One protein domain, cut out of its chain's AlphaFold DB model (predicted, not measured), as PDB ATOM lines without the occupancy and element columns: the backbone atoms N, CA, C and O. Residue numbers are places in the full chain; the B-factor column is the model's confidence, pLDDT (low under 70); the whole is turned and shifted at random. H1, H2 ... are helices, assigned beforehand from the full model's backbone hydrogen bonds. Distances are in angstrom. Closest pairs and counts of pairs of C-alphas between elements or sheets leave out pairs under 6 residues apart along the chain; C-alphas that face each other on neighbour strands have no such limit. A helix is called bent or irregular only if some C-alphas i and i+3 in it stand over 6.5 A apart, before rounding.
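Overview. This is residues 8 to 96 of the 129 residues of an uncharacterized protein of Komagataeibacter pomaceti (UniProt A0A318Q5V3). H4 lies in the middle, with H1 side by side with it on one side and the helical hairpin of H2 and H3 crossing it steeply on the other. The long link from H1 to H2 makes a loop whose residues 36 to 41 stick out. The printed part has 89 residues, with four named helices in the order H1, H2, H3, H4 and no named strand; its class is all helix. It is compact, with a radius of gyration of the C-alphas of 12.5 A and spans of 35 by 31 by 26 A.

Arrangement. H1, residues 8 to 26, touches the hub H4, residues 75 to 94, at a shallow tilt of 16 degrees, opposite ways; their closest C-alphas, of Ala 16 and Ala 84, are 5.1 A apart. H1 is apart from H2, residues 44 to 57, and from H3, residues 61 to 69. H2 and H3 touch as a hairpin, opposite ways at a shallow tilt of 12 degrees, closest at the C-alphas of Ala 52 and Ala 64, 4.0 A. H2 touches residues 85 to 93 of H4 alone, at a steep tilt of 62 degrees, the same way, closest at the C-alphas of Gln 57 and Gly 89, 5.1 A. H3 touches residues 75 to 82 of H4 alone, at a steep tilt of 55 degrees, opposite ways, closest at the C-alphas of Leu 68 and Ala 78, 5.2 A. The helix packing is part aligned, part crossed, with 2 of the 4 touching pairs at a shallow tilt. Every O i to N i+4 pair is within hydrogen-bond range in H1, H2 and H3, and 13 of 16 in H4.

Along the chain. H1 begins at C-alpha 8 (19.804, 45.324, -21.134) and is 26.3 A long. H2 is 19.9 A and H3 12.3 A long. H4, 28.8 A, ends at C-alpha 94 (28.017, 34.991, -21.807); it has a kink of 30 degrees near residue 83 and is only just irregular, with C-alphas 80 and 83 6.6 A apart.

Size, cuts and confidence. The two C-alphas farthest apart, of Arg 28 and Gly 96, are 36.9 A apart. The printed part has no cut. The link from H1 to H2, 17 residues, is long; the other two are tight. The mean pLDDT of the printed part is 81.9, and residues 8 to 9 and 34 to 40 are under 70.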
ATOM      1  N   ARG A   8      19.965  44.611 -19.860       69.19
ATOM      2  CA  ARG A   8      19.804  45.324 -21.134       69.19
ATOM      3  C   ARG A   8      19.937  44.418 -22.354       69.19
ATOM      4  O   ARG A   8      19.062  44.460 -23.208       69.19
ATOM      5  N   GLU A   9      20.965  43.579 -22.412       68.56
ATOM      6  CA  GLU A   9      21.176  42.658 -23.537       68.56
ATOM      7  C   GLU A   9      20.036  41.635 -23.624       68.56
ATOM      8  O   GLU A   9      19.526  41.347 -24.704       68.56
ATOM      9  N   PHE A  10      19.538  41.170 -22.475       70.44
ATOM     10  CA  PHE A  10      18.354  40.313 -22.430       70.44
ATOM     11  C   PHE A  10      17.078  41.028 -22.913       70.44
ATOM     12  O   PHE A  10      16.277  40.450 -23.648       70.44
ATOM     13  N   ALA A  11      16.885  42.300 -22.544       78.06
ATOM     14  CA  ALA A  11      15.776  43.104 -23.058       78.06
ATOM     15  C   ALA A  11      15.876  43.316 -24.580       78.06
ATOM     16  O   ALA A  11      14.856  43.364 -25.269       78.06
ATOM     17  N   ASP A  12      17.094  43.386 -25.120       80.75
ATOM     18  CA  ASP A  12      17.332  43.477 -26.556       80.75
ATOM     19  C   ASP A  12      16.964  42.180 -27.286       80.75
ATOM     20  O   ASP A  12      16.368  42.253 -28.363       80.75
ATOM     21  N   VAL A  13      17.209  41.013 -26.676       80.62
ATOM     22  CA  VAL A  13      16.723  39.717 -27.182       80.62
ATOM     23  C   VAL A  13      15.198  39.693 -27.229       80.62
ATOM     24  O   VAL A  13      14.628  39.422 -28.286       80.62
ATOM     25  N   ALA A  14      14.532  40.017 -26.115       81.31
ATOM     26  CA  ALA A  14      13.069  40.022 -26.043       81.31
ATOM     27  C   ALA A  14      12.461  40.952 -27.106       81.31
ATOM     28  O   ALA A  14      11.592  40.549 -27.876       81.31
ATOM     29  N   ARG A  15      13.013  42.162 -27.242       83.44
ATOM     30  CA  ARG A  15      12.603  43.140 -28.254       83.44
ATOM     31  C   ARG A  15      12.841  42.654 -29.687       83.44
ATOM     32  O   ARG A  15      12.044  42.962 -30.572       83.44
ATOM     33  N   ALA A  16      13.924  41.924 -29.949       84.06
ATOM     34  CA  ALA A  16      14.195  41.360 -31.270       84.06
ATOM     35  C   ALA A  16      13.168  40.276 -31.645       84.06
ATOM     36  O   ALA A  16      12.648  40.293 -32.764       84.06
ATOM     37  N   PHE A  17      12.815  39.399 -30.699       82.75
ATOM     38  CA  PHE A  17      11.743  38.419 -30.877       82.75
ATOM     39  C   PHE A  17      10.380  39.089 -31.081       82.75
ATOM     40  O   PHE A  17       9.699  38.779 -32.059       82.75
ATOM     41  N   ASP A  18      10.015  40.061 -30.244       84.81
ATOM     42  CA  ASP A  18       8.752  40.800 -30.371       84.81
ATOM     43  C   ASP A  18       8.642  41.520 -31.718       84.81
ATOM     44  O   ASP A  18       7.588  41.514 -32.356       84.81
ATOM     45  N   ASN A  19       9.739  42.102 -32.208       85.75
ATOM     46  CA  ASN A  19       9.771  42.731 -33.526       85.75
ATOM     47  C   ASN A  19       9.545  41.720 -34.660       85.75
ATOM     48  O   ASN A  19       8.802  42.019 -35.602       85.75
ATOM     49  N   ALA A  20      10.161  40.537 -34.579       84.31
ATOM     50  CA  ALA A  20       9.981  39.475 -35.565       84.31
ATOM     51  C   ALA A  20       8.541  38.936 -35.551       84.31
ATOM     52  O   ALA A  20       7.885  38.910 -36.594       84.31
ATOM     53  N   LEU A  21       8.011  38.600 -34.371       84.44
ATOM     54  CA  LEU A  21       6.643  38.107 -34.193       84.44
ATOM     55  C   LEU A  21       5.601  39.165 -34.580       84.44
ATOM     56  O   LEU A  21       4.636  38.869 -35.285       84.44
ATOM     57  N   GLY A  22       5.822  40.426 -34.209       84.94
ATOM     58  CA  GLY A  22       4.972  41.545 -34.604       84.94
ATOM     59  C   GLY A  22       4.962  41.760 -36.118       84.94
ATOM     60  O   GLY A  22       3.916  42.055 -36.696       84.94
ATOM     61  N   TRP A  23       6.099  41.573 -36.795       86.62
ATOM     62  CA  TRP A  23       6.148  41.603 -38.258       86.62
ATOM     63  C   TRP A  23       5.364  40.442 -38.879       86.62
ATOM     64  O   TRP A  23       4.573  40.688 -39.790       86.62
ATOM     65  N   MET A  24       5.517  39.222 -38.358       84.56
ATOM     66  CA  MET A  24       4.758  38.047 -38.806       84.56
ATOM     67  C   MET A  24       3.250  38.257 -38.660       84.56
ATOM     68  O   MET A  24       2.504  38.037 -39.613       84.56
ATOM     69  N   SER A  25       2.817  38.779 -37.510       85.06
ATOM     70  CA  SER A  25       1.421  39.125 -37.238       85.06
ATOM     71  C   SER A  25       0.876  40.146 -38.247       85.06
ATOM     72  O   SER A  25      -0.170  39.914 -38.858       85.06
ATOM     73  N   ARG A  26       1.621  41.230 -38.522       87.88
ATOM     74  CA  ARG A  26       1.237  42.245 -39.525       87.88
ATOM     75  C   ARG A  26       1.089  41.676 -40.939       87.88
ATOM     76  O   ARG A  26       0.266  42.174 -41.700       87.88
ATOM     77  N   HIS A  27       1.853  40.638 -41.278       84.44
ATOM     78  CA  HIS A  27       1.814  39.975 -42.587       84.44
ATOM     79  C   HIS A  27       0.888  38.752 -42.611       84.44
ATOM     80  O   HIS A  27       0.864  38.031 -43.606       84.44
ATOM     81  N   ARG A  28       0.109  38.520 -41.541       82.69
ATOM     82  CA  ARG A  28      -0.791  37.364 -41.387       82.69
ATOM     83  C   ARG A  28      -0.084  36.017 -41.583       82.69
ATOM     84  O   ARG A  28      -0.684  35.064 -42.075       82.69
ATOM     85  N   LEU A  29       1.191  35.944 -41.207       80.62
ATOM     86  CA  LEU A  29       1.947  34.696 -41.226       80.62
ATOM     87  C   LEU A  29       1.574  33.837 -40.009       80.62
ATOM     88  O   LEU A  29       1.248  34.396 -38.956       80.62
ATOM     89  N   PRO A  30       1.641  32.497 -40.121       77.31
ATOM     90  CA  PRO A  30       1.429  31.608 -38.985       77.31
ATOM     91  C   PRO A  30       2.432  31.951 -37.885       77.31
ATOM     92  O   PRO A  30       3.642  31.908 -38.119       77.31
ATOM     93  N   LEU A  31       1.937  32.325 -36.705       75.50
ATOM     94  CA  LEU A  31       2.809  32.574 -35.567       75.50
ATOM     95  C   LEU A  31       3.345  31.233 -35.051       75.50
ATOM     96  O   LEU A  31       2.578  30.271 -34.952       75.50
ATOM     97  N   PRO A  32       4.647  31.150 -34.746       72.06
ATOM     98  CA  PRO A  32       5.219  29.950 -34.172       72.06
ATOM     99  C   PRO A  32       4.575  29.681 -32.808       72.06
ATOM    100  O   PRO A  32       4.337  30.598 -32.023       72.06
ATOM    101  N   ASP A  33       4.298  28.408 -32.545       70.69
ATOM    102  CA  ASP A  33       3.743  27.936 -31.278       70.69
ATOM    103  C   ASP A  33       4.826  27.942 -30.184       70.69
ATOM    104  O   ASP A  33       5.497  26.935 -29.932       70.69
ATOM    105  N   ILE A  34       5.076  29.131 -29.633       66.31
ATOM    106  CA  ILE A  34       6.096  29.423 -28.621       66.31
ATOM    107  C   ILE A  34       5.390  29.959 -27.376       66.31
ATOM    108  O   ILE A  34       4.478  30.779 -27.488       66.31
ATOM    109  N   ALA A  35       5.852  29.556 -26.189       61.41
ATOM    110  CA  ALA A  35       5.412  30.123 -24.910       61.41
ATOM    111  C   ALA A  35       3.924  29.891 -24.576       61.41
ATOM    112  O   ALA A  35       3.282  30.710 -23.913       61.41
ATOM    113  N   MET A  36       3.376  28.740 -24.974       61.72
ATOM    114  CA  MET A  36       2.086  28.293 -24.448       61.72
ATOM    115  C   MET A  36       2.190  28.010 -22.943       61.72
ATOM    116  O   MET A  36       2.945  27.142 -22.495       61.72
ATOM    117  N   ALA A  37       1.408  28.736 -22.145       57.56
ATOM    118  CA  ALA A  37       1.353  28.538 -20.702       57.56
ATOM    119  C   ALA A  37       0.823  27.133 -20.353       57.56
ATOM    120  O   ALA A  37      -0.170  26.673 -20.912       57.56
ATOM    121  N   GLY A  38       1.472  26.457 -19.398       57.53
ATOM    122  CA  GLY A  38       1.039  25.147 -18.891       57.53
ATOM    123  C   GLY A  38       1.510  23.934 -19.703       57.53
ATOM    124  O   GLY A  38       1.121  22.808 -19.391       57.53
ATOM    125  N   VAL A  39       2.361  24.123 -20.716       64.19
ATOM    126  CA  VAL A  39       2.901  23.016 -21.515       64.19
ATOM    127  C   VAL A  39       4.141  22.425 -20.841       64.19
ATOM    128  O   VAL A  39       5.141  23.097 -20.621       64.19
ATOM    129  N   MET A  40       4.086  21.128 -20.527       64.44
ATOM    130  CA  MET A  40       5.161  20.395 -19.832       64.44
ATOM    131  C   MET A  40       6.261  19.865 -20.768       64.44
ATOM    132  O   MET A  40       7.163  19.150 -20.331       64.44
ATOM    133  N   ARG A  41       6.169  20.141 -22.073       72.38
ATOM    134  CA  ARG A  41       7.088  19.632 -23.096       72.38
ATOM    135  C   ARG A  41       7.431  20.727 -24.091       72.38
ATOM    136  O   ARG A  41       6.535  21.350 -24.639       72.38
ATOM    137  N   VAL A  42       8.721  20.863 -24.374       73.69
ATOM    138  CA  VAL A  42       9.229  21.734 -25.437       73.69
ATOM    139  C   VAL A  42       8.594  21.321 -26.768       73.69
ATOM    140  O   VAL A  42       8.693  20.148 -27.157       73.69
ATOM    141  N   THR A  43       7.934  22.258 -27.446       80.00
ATOM    142  CA  THR A  43       7.304  22.010 -28.749       80.00
ATOM    143  C   THR A  43       8.366  21.739 -29.817       80.00
ATOM    144  O   THR A  43       9.555  22.017 -29.648       80.00
ATOM    145  N   GLU A  44       7.965  21.163 -30.951       81.00
ATOM    146  CA  GLU A  44       8.868  20.982 -32.098       81.00
ATOM    147  C   GLU A  44       9.493  22.314 -32.541       81.00
ATOM    148  O   GLU A  44      10.698  22.392 -32.781       81.00
ATOM    149  N   THR A  45       8.674  23.363 -32.582       83.38
ATOM    150  CA  THR A  45       9.064  24.730 -32.922       83.38
ATOM    151  C   THR A  45      10.100  25.276 -31.947       83.38
ATOM    152  O   THR A  45      11.149  25.762 -32.366       83.38
ATOM    153  N   GLU A  46       9.859  25.131 -30.643       84.00
ATOM    154  CA  GLU A  46      10.801  25.550 -29.606       84.00
ATOM    155  C   GLU A  46      12.120  24.775 -29.692       84.00
ATOM    156  O   GLU A  46      13.189  25.372 -29.578       84.00
ATOM    157  N   ARG A  47      12.090  23.465 -29.984       84.88
ATOM    158  CA  ARG A  47      13.329  22.704 -30.207       84.88
ATOM    159  C   ARG A  47      14.119  23.216 -31.406       84.88
ATOM    160  O   ARG A  47      15.341  23.264 -31.322       84.88
ATOM    161  N   ARG A  48      13.460  23.590 -32.505       86.94
ATOM    162  CA  ARG A  48      14.135  24.144 -33.693       86.94
ATOM    163  C   ARG A  48      14.753  25.510 -33.413       86.94
ATOM    164  O   ARG A  48      15.881  25.753 -33.823       86.94
ATOM    165  N   LEU A  49      14.075  26.360 -32.641       88.25
ATOM    166  CA  LEU A  49      14.642  27.629 -32.171       88.25
ATOM    167  C   LEU A  49      15.864  27.403 -31.272       88.25
ATOM    168  O   LEU A  49      16.888  28.067 -31.433       88.25
ATOM    169  N   LEU A  50      15.801  26.422 -30.368       89.31
ATOM    170  CA  LEU A  50      16.947  26.039 -29.545       89.31
ATOM    171  C   LEU A  50      18.091  25.454 -30.397       89.31
ATOM    172  O   LEU A  50      19.254  25.750 -30.130       89.31
ATOM    173  N   ALA A  51      17.790  24.672 -31.439       88.75
ATOM    174  CA  ALA A  51      18.783  24.140 -32.376       88.75
ATOM    175  C   ALA A  51      19.474  25.260 -33.164       88.75
ATOM    176  O   ALA A  51      20.700  25.276 -33.249       88.75
ATOM    177  N   ALA A  52      18.703  26.230 -33.666       90.69
ATOM    178  CA  ALA A  52      19.230  27.415 -34.335       90.69
ATOM    179  C   ALA A  52      20.132  28.235 -33.399       90.69
ATOM    180  O   ALA A  52      21.200  28.687 -33.795       90.69
ATOM    181  N   THR A  53      19.736  28.367 -32.131       91.12
ATOM    182  CA  THR A  53      20.528  29.060 -31.105       91.12
ATOM    183  C   THR A  53      21.838  28.333 -30.819       91.12
ATOM    184  O   THR A  53      22.885  28.967 -30.734       91.12
ATOM    185  N   ALA A  54      21.811  27.003 -30.725       89.69
ATOM    186  CA  ALA A  54      23.012  26.194 -30.540       89.69
ATOM    187  C   ALA A  54      23.969  26.287 -31.744       89.69
ATOM    188  O   ALA A  54      25.179  26.405 -31.561       89.69
ATOM    189  N   ALA A  55      23.435  26.288 -32.969       89.44
ATOM    190  CA  ALA A  55      24.220  26.502 -34.183       89.44
ATOM    191  C   ALA A  55      24.851  27.906 -34.215       89.44
ATOM    192  O   ALA A  55      26.043  28.036 -34.487       89.44
ATOM    193  N   ALA A  56      24.098  28.942 -33.830       89.88
ATOM    194  CA  ALA A  56      24.616  30.304 -33.719       89.88
ATOM    195  C   ALA A  56      25.725  30.426 -32.655       89.88
ATOM    196  O   ALA A  56      26.730  31.093 -32.890       89.88
ATOM    197  N   GLN A  57      25.606  29.736 -31.512       88.12
ATOM    198  CA  GLN A  57      26.675  29.668 -30.500       88.12
ATOM    199  C   GLN A  57      27.962  29.025 -31.034       88.12
ATOM    200  O   GLN A  57      29.054  29.397 -30.609       88.12
ATOM    201  N   ALA A  58      27.837  28.065 -31.953       87.12
ATOM    202  CA  ALA A  58      28.964  27.408 -32.609       87.12
ATOM    203  C   ALA A  58      29.546  28.215 -33.788       87.12
ATOM    204  O   ALA A  58      30.547  27.801 -34.367       87.12
ATOM    205  N   GLY A  59      28.942  29.353 -34.152       86.25
ATOM    206  CA  GLY A  59      29.320  30.133 -35.335       86.25
ATOM    207  C   GLY A  59      28.890  29.497 -36.662       86.25
ATOM    208  O   GLY A  59      29.414  29.854 -37.713       86.25
ATOM    209  N   HIS A  60      27.961  28.537 -36.631       90.38
ATOM    210  CA  HIS A  60      27.423  27.879 -37.819       90.38
ATOM    211  C   HIS A  60      26.154  28.597 -38.299       90.38
ATOM    212  O   HIS A  60      25.031  28.121 -38.113       90.38
ATOM    213  N   ASP A  61      26.321  29.770 -38.908       87.94
ATOM    214  CA  ASP A  61      25.193  30.622 -39.313       87.94
ATOM    215  C   ASP A  61      24.280  29.974 -40.366       87.94
ATOM    216  O   ASP A  61      23.070  30.209 -40.362       87.94
ATOM    217  N   ASP A  62      24.834  29.141 -41.250       88.12
ATOM    218  CA  ASP A  62      24.057  28.428 -42.267       88.12
ATOM    219  C   ASP A  62      23.177  27.335 -41.649       88.12
ATOM    220  O   ASP A  62      21.997  27.229 -41.991       88.12
ATOM    221  N   ASP A  63      23.700  26.593 -40.665       88.56
ATOM    222  CA  ASP A  63      22.930  25.608 -39.897       88.56
ATOM    223  C   ASP A  63      21.823  26.295 -39.081       88.56
ATOM    224  O   ASP A  63      20.693  25.806 -38.998       88.56
ATOM    225  N   ALA A  64      22.122  27.464 -38.501       88.25
ATOM    226  CA  ALA A  64      21.143  28.262 -37.772       88.25
ATOM    227  C   ALA A  64      20.021  28.762 -38.694       88.25
ATOM    228  O   ALA A  64      18.841  28.707 -38.333       88.25
ATOM    229  N   ARG A  65      20.369  29.195 -39.910       88.69
ATOM    230  CA  ARG A  65      19.403  29.621 -40.925       88.69
ATOM    231  C   ARG A  65      18.547  28.458 -41.424       88.69
ATOM    232  O   ARG A  65      17.335  28.629 -41.550       88.69
ATOM    233  N   ALA A  66      19.137  27.284 -41.639       87.94
ATOM    234  CA  ALA A  66      18.407  26.071 -42.004       87.94
ATOM    235  C   ALA A  66      17.391  25.674 -40.917       87.94
ATOM    236  O   ALA A  66      16.214  25.472 -41.213       87.94
ATOM    237  N   ALA A  67      17.801  25.674 -39.645       86.81
ATOM    238  CA  ALA A  67      16.906  25.385 -38.522       86.81
ATOM    239  C   ALA A  67      15.756  26.407 -38.389       86.81
ATOM    240  O   ALA A  67      14.640  26.045 -38.014       86.81
ATOM    241  N   LEU A  68      15.996  27.680 -38.723       87.44
ATOM    242  CA  LEU A  68      14.952  28.708 -38.778       87.44
ATOM    243  C   LEU A  68      13.990  28.526 -39.955       87.44
ATOM    244  O   LEU A  68      12.798  28.804 -39.818       87.44
ATOM    245  N   HIS A  69      14.476  28.030 -41.089       86.44
ATOM    246  CA  HIS A  69      13.623  27.698 -42.227       86.44
ATOM    247  C   HIS A  69      12.661  26.541 -41.896       86.44
ATOM    248  O   HIS A  69      11.518  26.525 -42.353       86.44
ATOM    249  N   ASP A  70      13.067  25.618 -41.018       82.94
ATOM    250  CA  ASP A  70      12.185  24.565 -40.502       82.94
ATOM    251  C   ASP A  70      11.128  25.090 -39.513       82.94
ATOM    252  O   ASP A  70      10.116  24.428 -39.276       82.94
ATOM    253  N   VAL A  71      11.332  26.267 -38.909       81.69
ATOM    254  CA  VAL A  71      10.302  26.954 -38.102       81.69
ATOM    255  C   VAL A  71       9.264  27.610 -39.009       81.69
ATOM    256  O   VAL A  71       8.071  27.588 -38.714       81.69
ATOM    257  N   SER A  72       9.708  28.188 -40.124       79.69
ATOM    258  CA  SER A  72       8.844  28.801 -41.123       79.69
ATOM    259  C   SER A  72       9.544  28.805 -42.475       79.69
ATOM    260  O   SER A  72      10.568  29.466 -42.635       79.69
ATOM    261  N   ALA A  73       8.914  28.193 -43.482       76.06
ATOM    262  CA  ALA A  73       9.403  28.190 -44.864       76.06
ATOM    263  C   ALA A  73       9.394  29.582 -45.534       76.06
ATOM    264  O   ALA A  73       9.754  29.732 -46.697       76.06
ATOM    265  N   HIS A  74       8.929  30.616 -44.827       79.31
ATOM    266  CA  HIS A  74       8.979  31.988 -45.302       79.31
ATOM    267  C   HIS A  74      10.355  32.610 -45.017       79.31
ATOM    268  O   HIS A  74      10.643  32.989 -43.883       79.31
ATOM    269  N   GLU A  75      11.165  32.785 -46.064       76.06
ATOM    270  CA  GLU A  75      12.485  33.452 -46.058       76.06
ATOM    271  C   GLU A  75      12.526  34.737 -45.203       76.06
ATOM    272  O   GLU A  75      13.437  34.958 -44.404       76.06
ATOM    273  N   GLY A  76      11.481  35.570 -45.298       80.88
ATOM    274  CA  GLY A  76      11.382  36.826 -44.549       80.88
ATOM    275  C   GLY A  76      11.309  36.661 -43.026       80.88
ATOM    276  O   GLY A  76      11.633  37.613 -42.308       80.88
ATOM    277  N   VAL A  77      10.904  35.483 -42.540       81.12
ATOM    278  CA  VAL A  77      10.861  35.117 -41.118       81.12
ATOM    279  C   VAL A  77      12.241  34.694 -40.637       81.12
ATOM    280  O   VAL A  77      12.715  35.235 -39.640       81.12
ATOM    281  N   ALA A  78      12.918  33.801 -41.365       85.25
ATOM    282  CA  ALA A  78      14.262  33.349 -41.013       85.25
ATOM    283  C   ALA A  78      15.248  34.528 -40.943       85.25
ATOM    284  O   ALA A  78      15.964  34.679 -39.956       85.25
ATOM    285  N   ALA A  79      15.203  35.438 -41.923       85.94
ATOM    286  CA  ALA A  79      16.036  36.641 -41.933       85.94
ATOM    287  C   ALA A  79      15.801  37.566 -40.721       85.94
ATOM    288  O   ALA A  79      16.725  38.238 -40.267       85.94
ATOM    289  N   ARG A  80      14.575  37.609 -40.184       84.00
ATOM    290  CA  ARG A  80      14.209  38.455 -39.032       84.00
ATOM    291  C   ARG A  80      14.465  37.789 -37.687       84.00
ATOM    292  O   ARG A  80      14.764  38.488 -36.725       84.00
ATOM    293  N   LEU A  81      14.356  36.465 -37.621       85.88
ATOM    294  CA  LEU A  81      14.665  35.694 -36.421       85.88
ATOM    295  C   LEU A  81      16.169  35.495 -36.230       85.88
ATOM    296  O   LEU A  81      16.611  35.407 -35.089       85.88
ATOM    297  N   MET A  82      16.963  35.476 -37.306       89.50
ATOM    298  CA  MET A  82      18.406  35.229 -37.227       89.50
ATOM    299  C   MET A  82      19.132  36.172 -36.244       89.50
ATOM    300  O   MET A  82      19.789  35.660 -35.341       89.50
ATOM    301  N   PRO A  83      18.962  37.511 -36.287       86.69
ATOM    302  CA  PRO A  83      19.598  38.396 -35.307       86.69
ATOM    303  C   PRO A  83      19.145  38.135 -33.865       86.69
ATOM    304  O   PRO A  83      19.953  38.226 -32.944       86.69
ATOM    305  N   ALA A  84      17.867  37.791 -33.661       87.75
ATOM    306  CA  ALA A  84      17.325  37.480 -32.338       87.75
ATOM    307  C   ALA A  84      17.944  36.194 -31.766       87.75
ATOM    308  O   ALA A  84      18.305  36.148 -30.592       87.75
ATOM    309  N   ILE A  85      18.123  35.177 -32.612       89.94
ATOM    310  CA  ILE A  85      18.755  33.901 -32.262       89.94
ATOM    311  C   ILE A  85      20.249  34.065 -31.992       89.94
ATOM    312  O   ILE A  85      20.745  33.533 -31.001       89.94
ATOM    313  N   THR A  86      20.970  34.825 -32.817       88.31
ATOM    314  CA  THR A  86      22.393  35.111 -32.594       88.31
ATOM    315  C   THR A  86      22.603  35.858 -31.280       88.31
ATOM    316  O   THR A  86      23.472  35.484 -30.492       88.31
ATOM    317  N   LEU A  87      21.775  36.872 -31.001       86.12
ATOM    318  CA  LEU A  87      21.852  37.624 -29.752       86.12
ATOM    319  C   LEU A  87      21.500  36.749 -28.543       86.12
ATOM    320  O   LEU A  87      22.191  36.808 -27.531       86.12
ATOM    321  N   LEU A  88      20.483  35.890 -28.656       86.75
ATOM    322  CA  LEU A  88      20.146  34.913 -27.621       86.75
ATOM    323  C   LEU A  88      21.303  33.931 -27.375       86.75
ATOM    324  O   LEU A  88      21.635  33.652 -26.226       86.75
ATOM    325  N   GLY A  89      21.939  33.436 -28.437       87.00
ATOM    326  CA  GLY A  89      23.083  32.530 -28.356       87.00
ATOM    327  C   GLY A  89      24.271  33.170 -27.642       87.00
ATOM    328  O   GLY A  89      24.813  32.574 -26.707       87.00
ATOM    329  N   ALA A  90      24.616  34.403 -28.022       84.81
ATOM    330  CA  ALA A  90      25.619  35.207 -27.333       84.81
ATOM    331  C   ALA A  90      25.240  35.431 -25.863       84.81
ATOM    332  O   ALA A  90      26.093  35.276 -24.986       84.81
ATOM    333  N   CYS A  91      23.955  35.694 -25.587       83.94
ATOM    334  CA  CYS A  91      23.476  35.927 -24.231       83.94
ATOM    335  C   CYS A  91      23.636  34.697 -23.322       83.94
ATOM    336  O   CYS A  91      24.115  34.760 -22.190       83.94
ATOM    337  N   LEU A  92      23.242  33.534 -23.833       84.06
ATOM    338  CA  LEU A  92      23.378  32.272 -23.118       84.06
ATOM    339  C   LEU A  92      24.854  31.924 -22.897       84.06
ATOM    340  O   LEU A  92      25.232  31.571 -21.780       84.06
ATOM    341  N   ALA A  93      25.699  32.096 -23.917       83.81
ATOM    342  CA  ALA A  93      27.128  31.811 -23.823       83.81
ATOM    343  C   ALA A  93      27.838  32.730 -22.811       83.81
ATOM    344  O   ALA A  93      28.650  32.249 -22.019       83.81
ATOM    345  N   GLY A  94      27.500  34.026 -22.786       78.81
ATOM    346  CA  GLY A  94      28.017  34.991 -21.807       78.81
ATOM    347  C   GLY A  94      27.612  34.665 -20.368       78.81
ATOM    348  O   GLY A  94      28.417  34.797 -19.448       78.81
ATOM    349  N   ALA A  95      26.405  34.124 -20.178       80.62
ATOM    350  CA  ALA A  95      25.925  33.606 -18.896       80.62
ATOM    351  C   ALA A  95      26.447  32.193 -18.539       80.62
ATOM    352  O   ALA A  95      26.102  31.664 -17.482       80.62
ATOM    353  N   GLY A  96      27.275  31.572 -19.389       81.00
ATOM    354  CA  GLY A  96      27.847  30.237 -19.168       81.00
ATOM    355  C   GLY A  96      26.956  29.063 -19.602       81.00
ATOM    356  O   GLY A  96      27.323  27.908 -19.387       81.00
TER     357      GLY A  96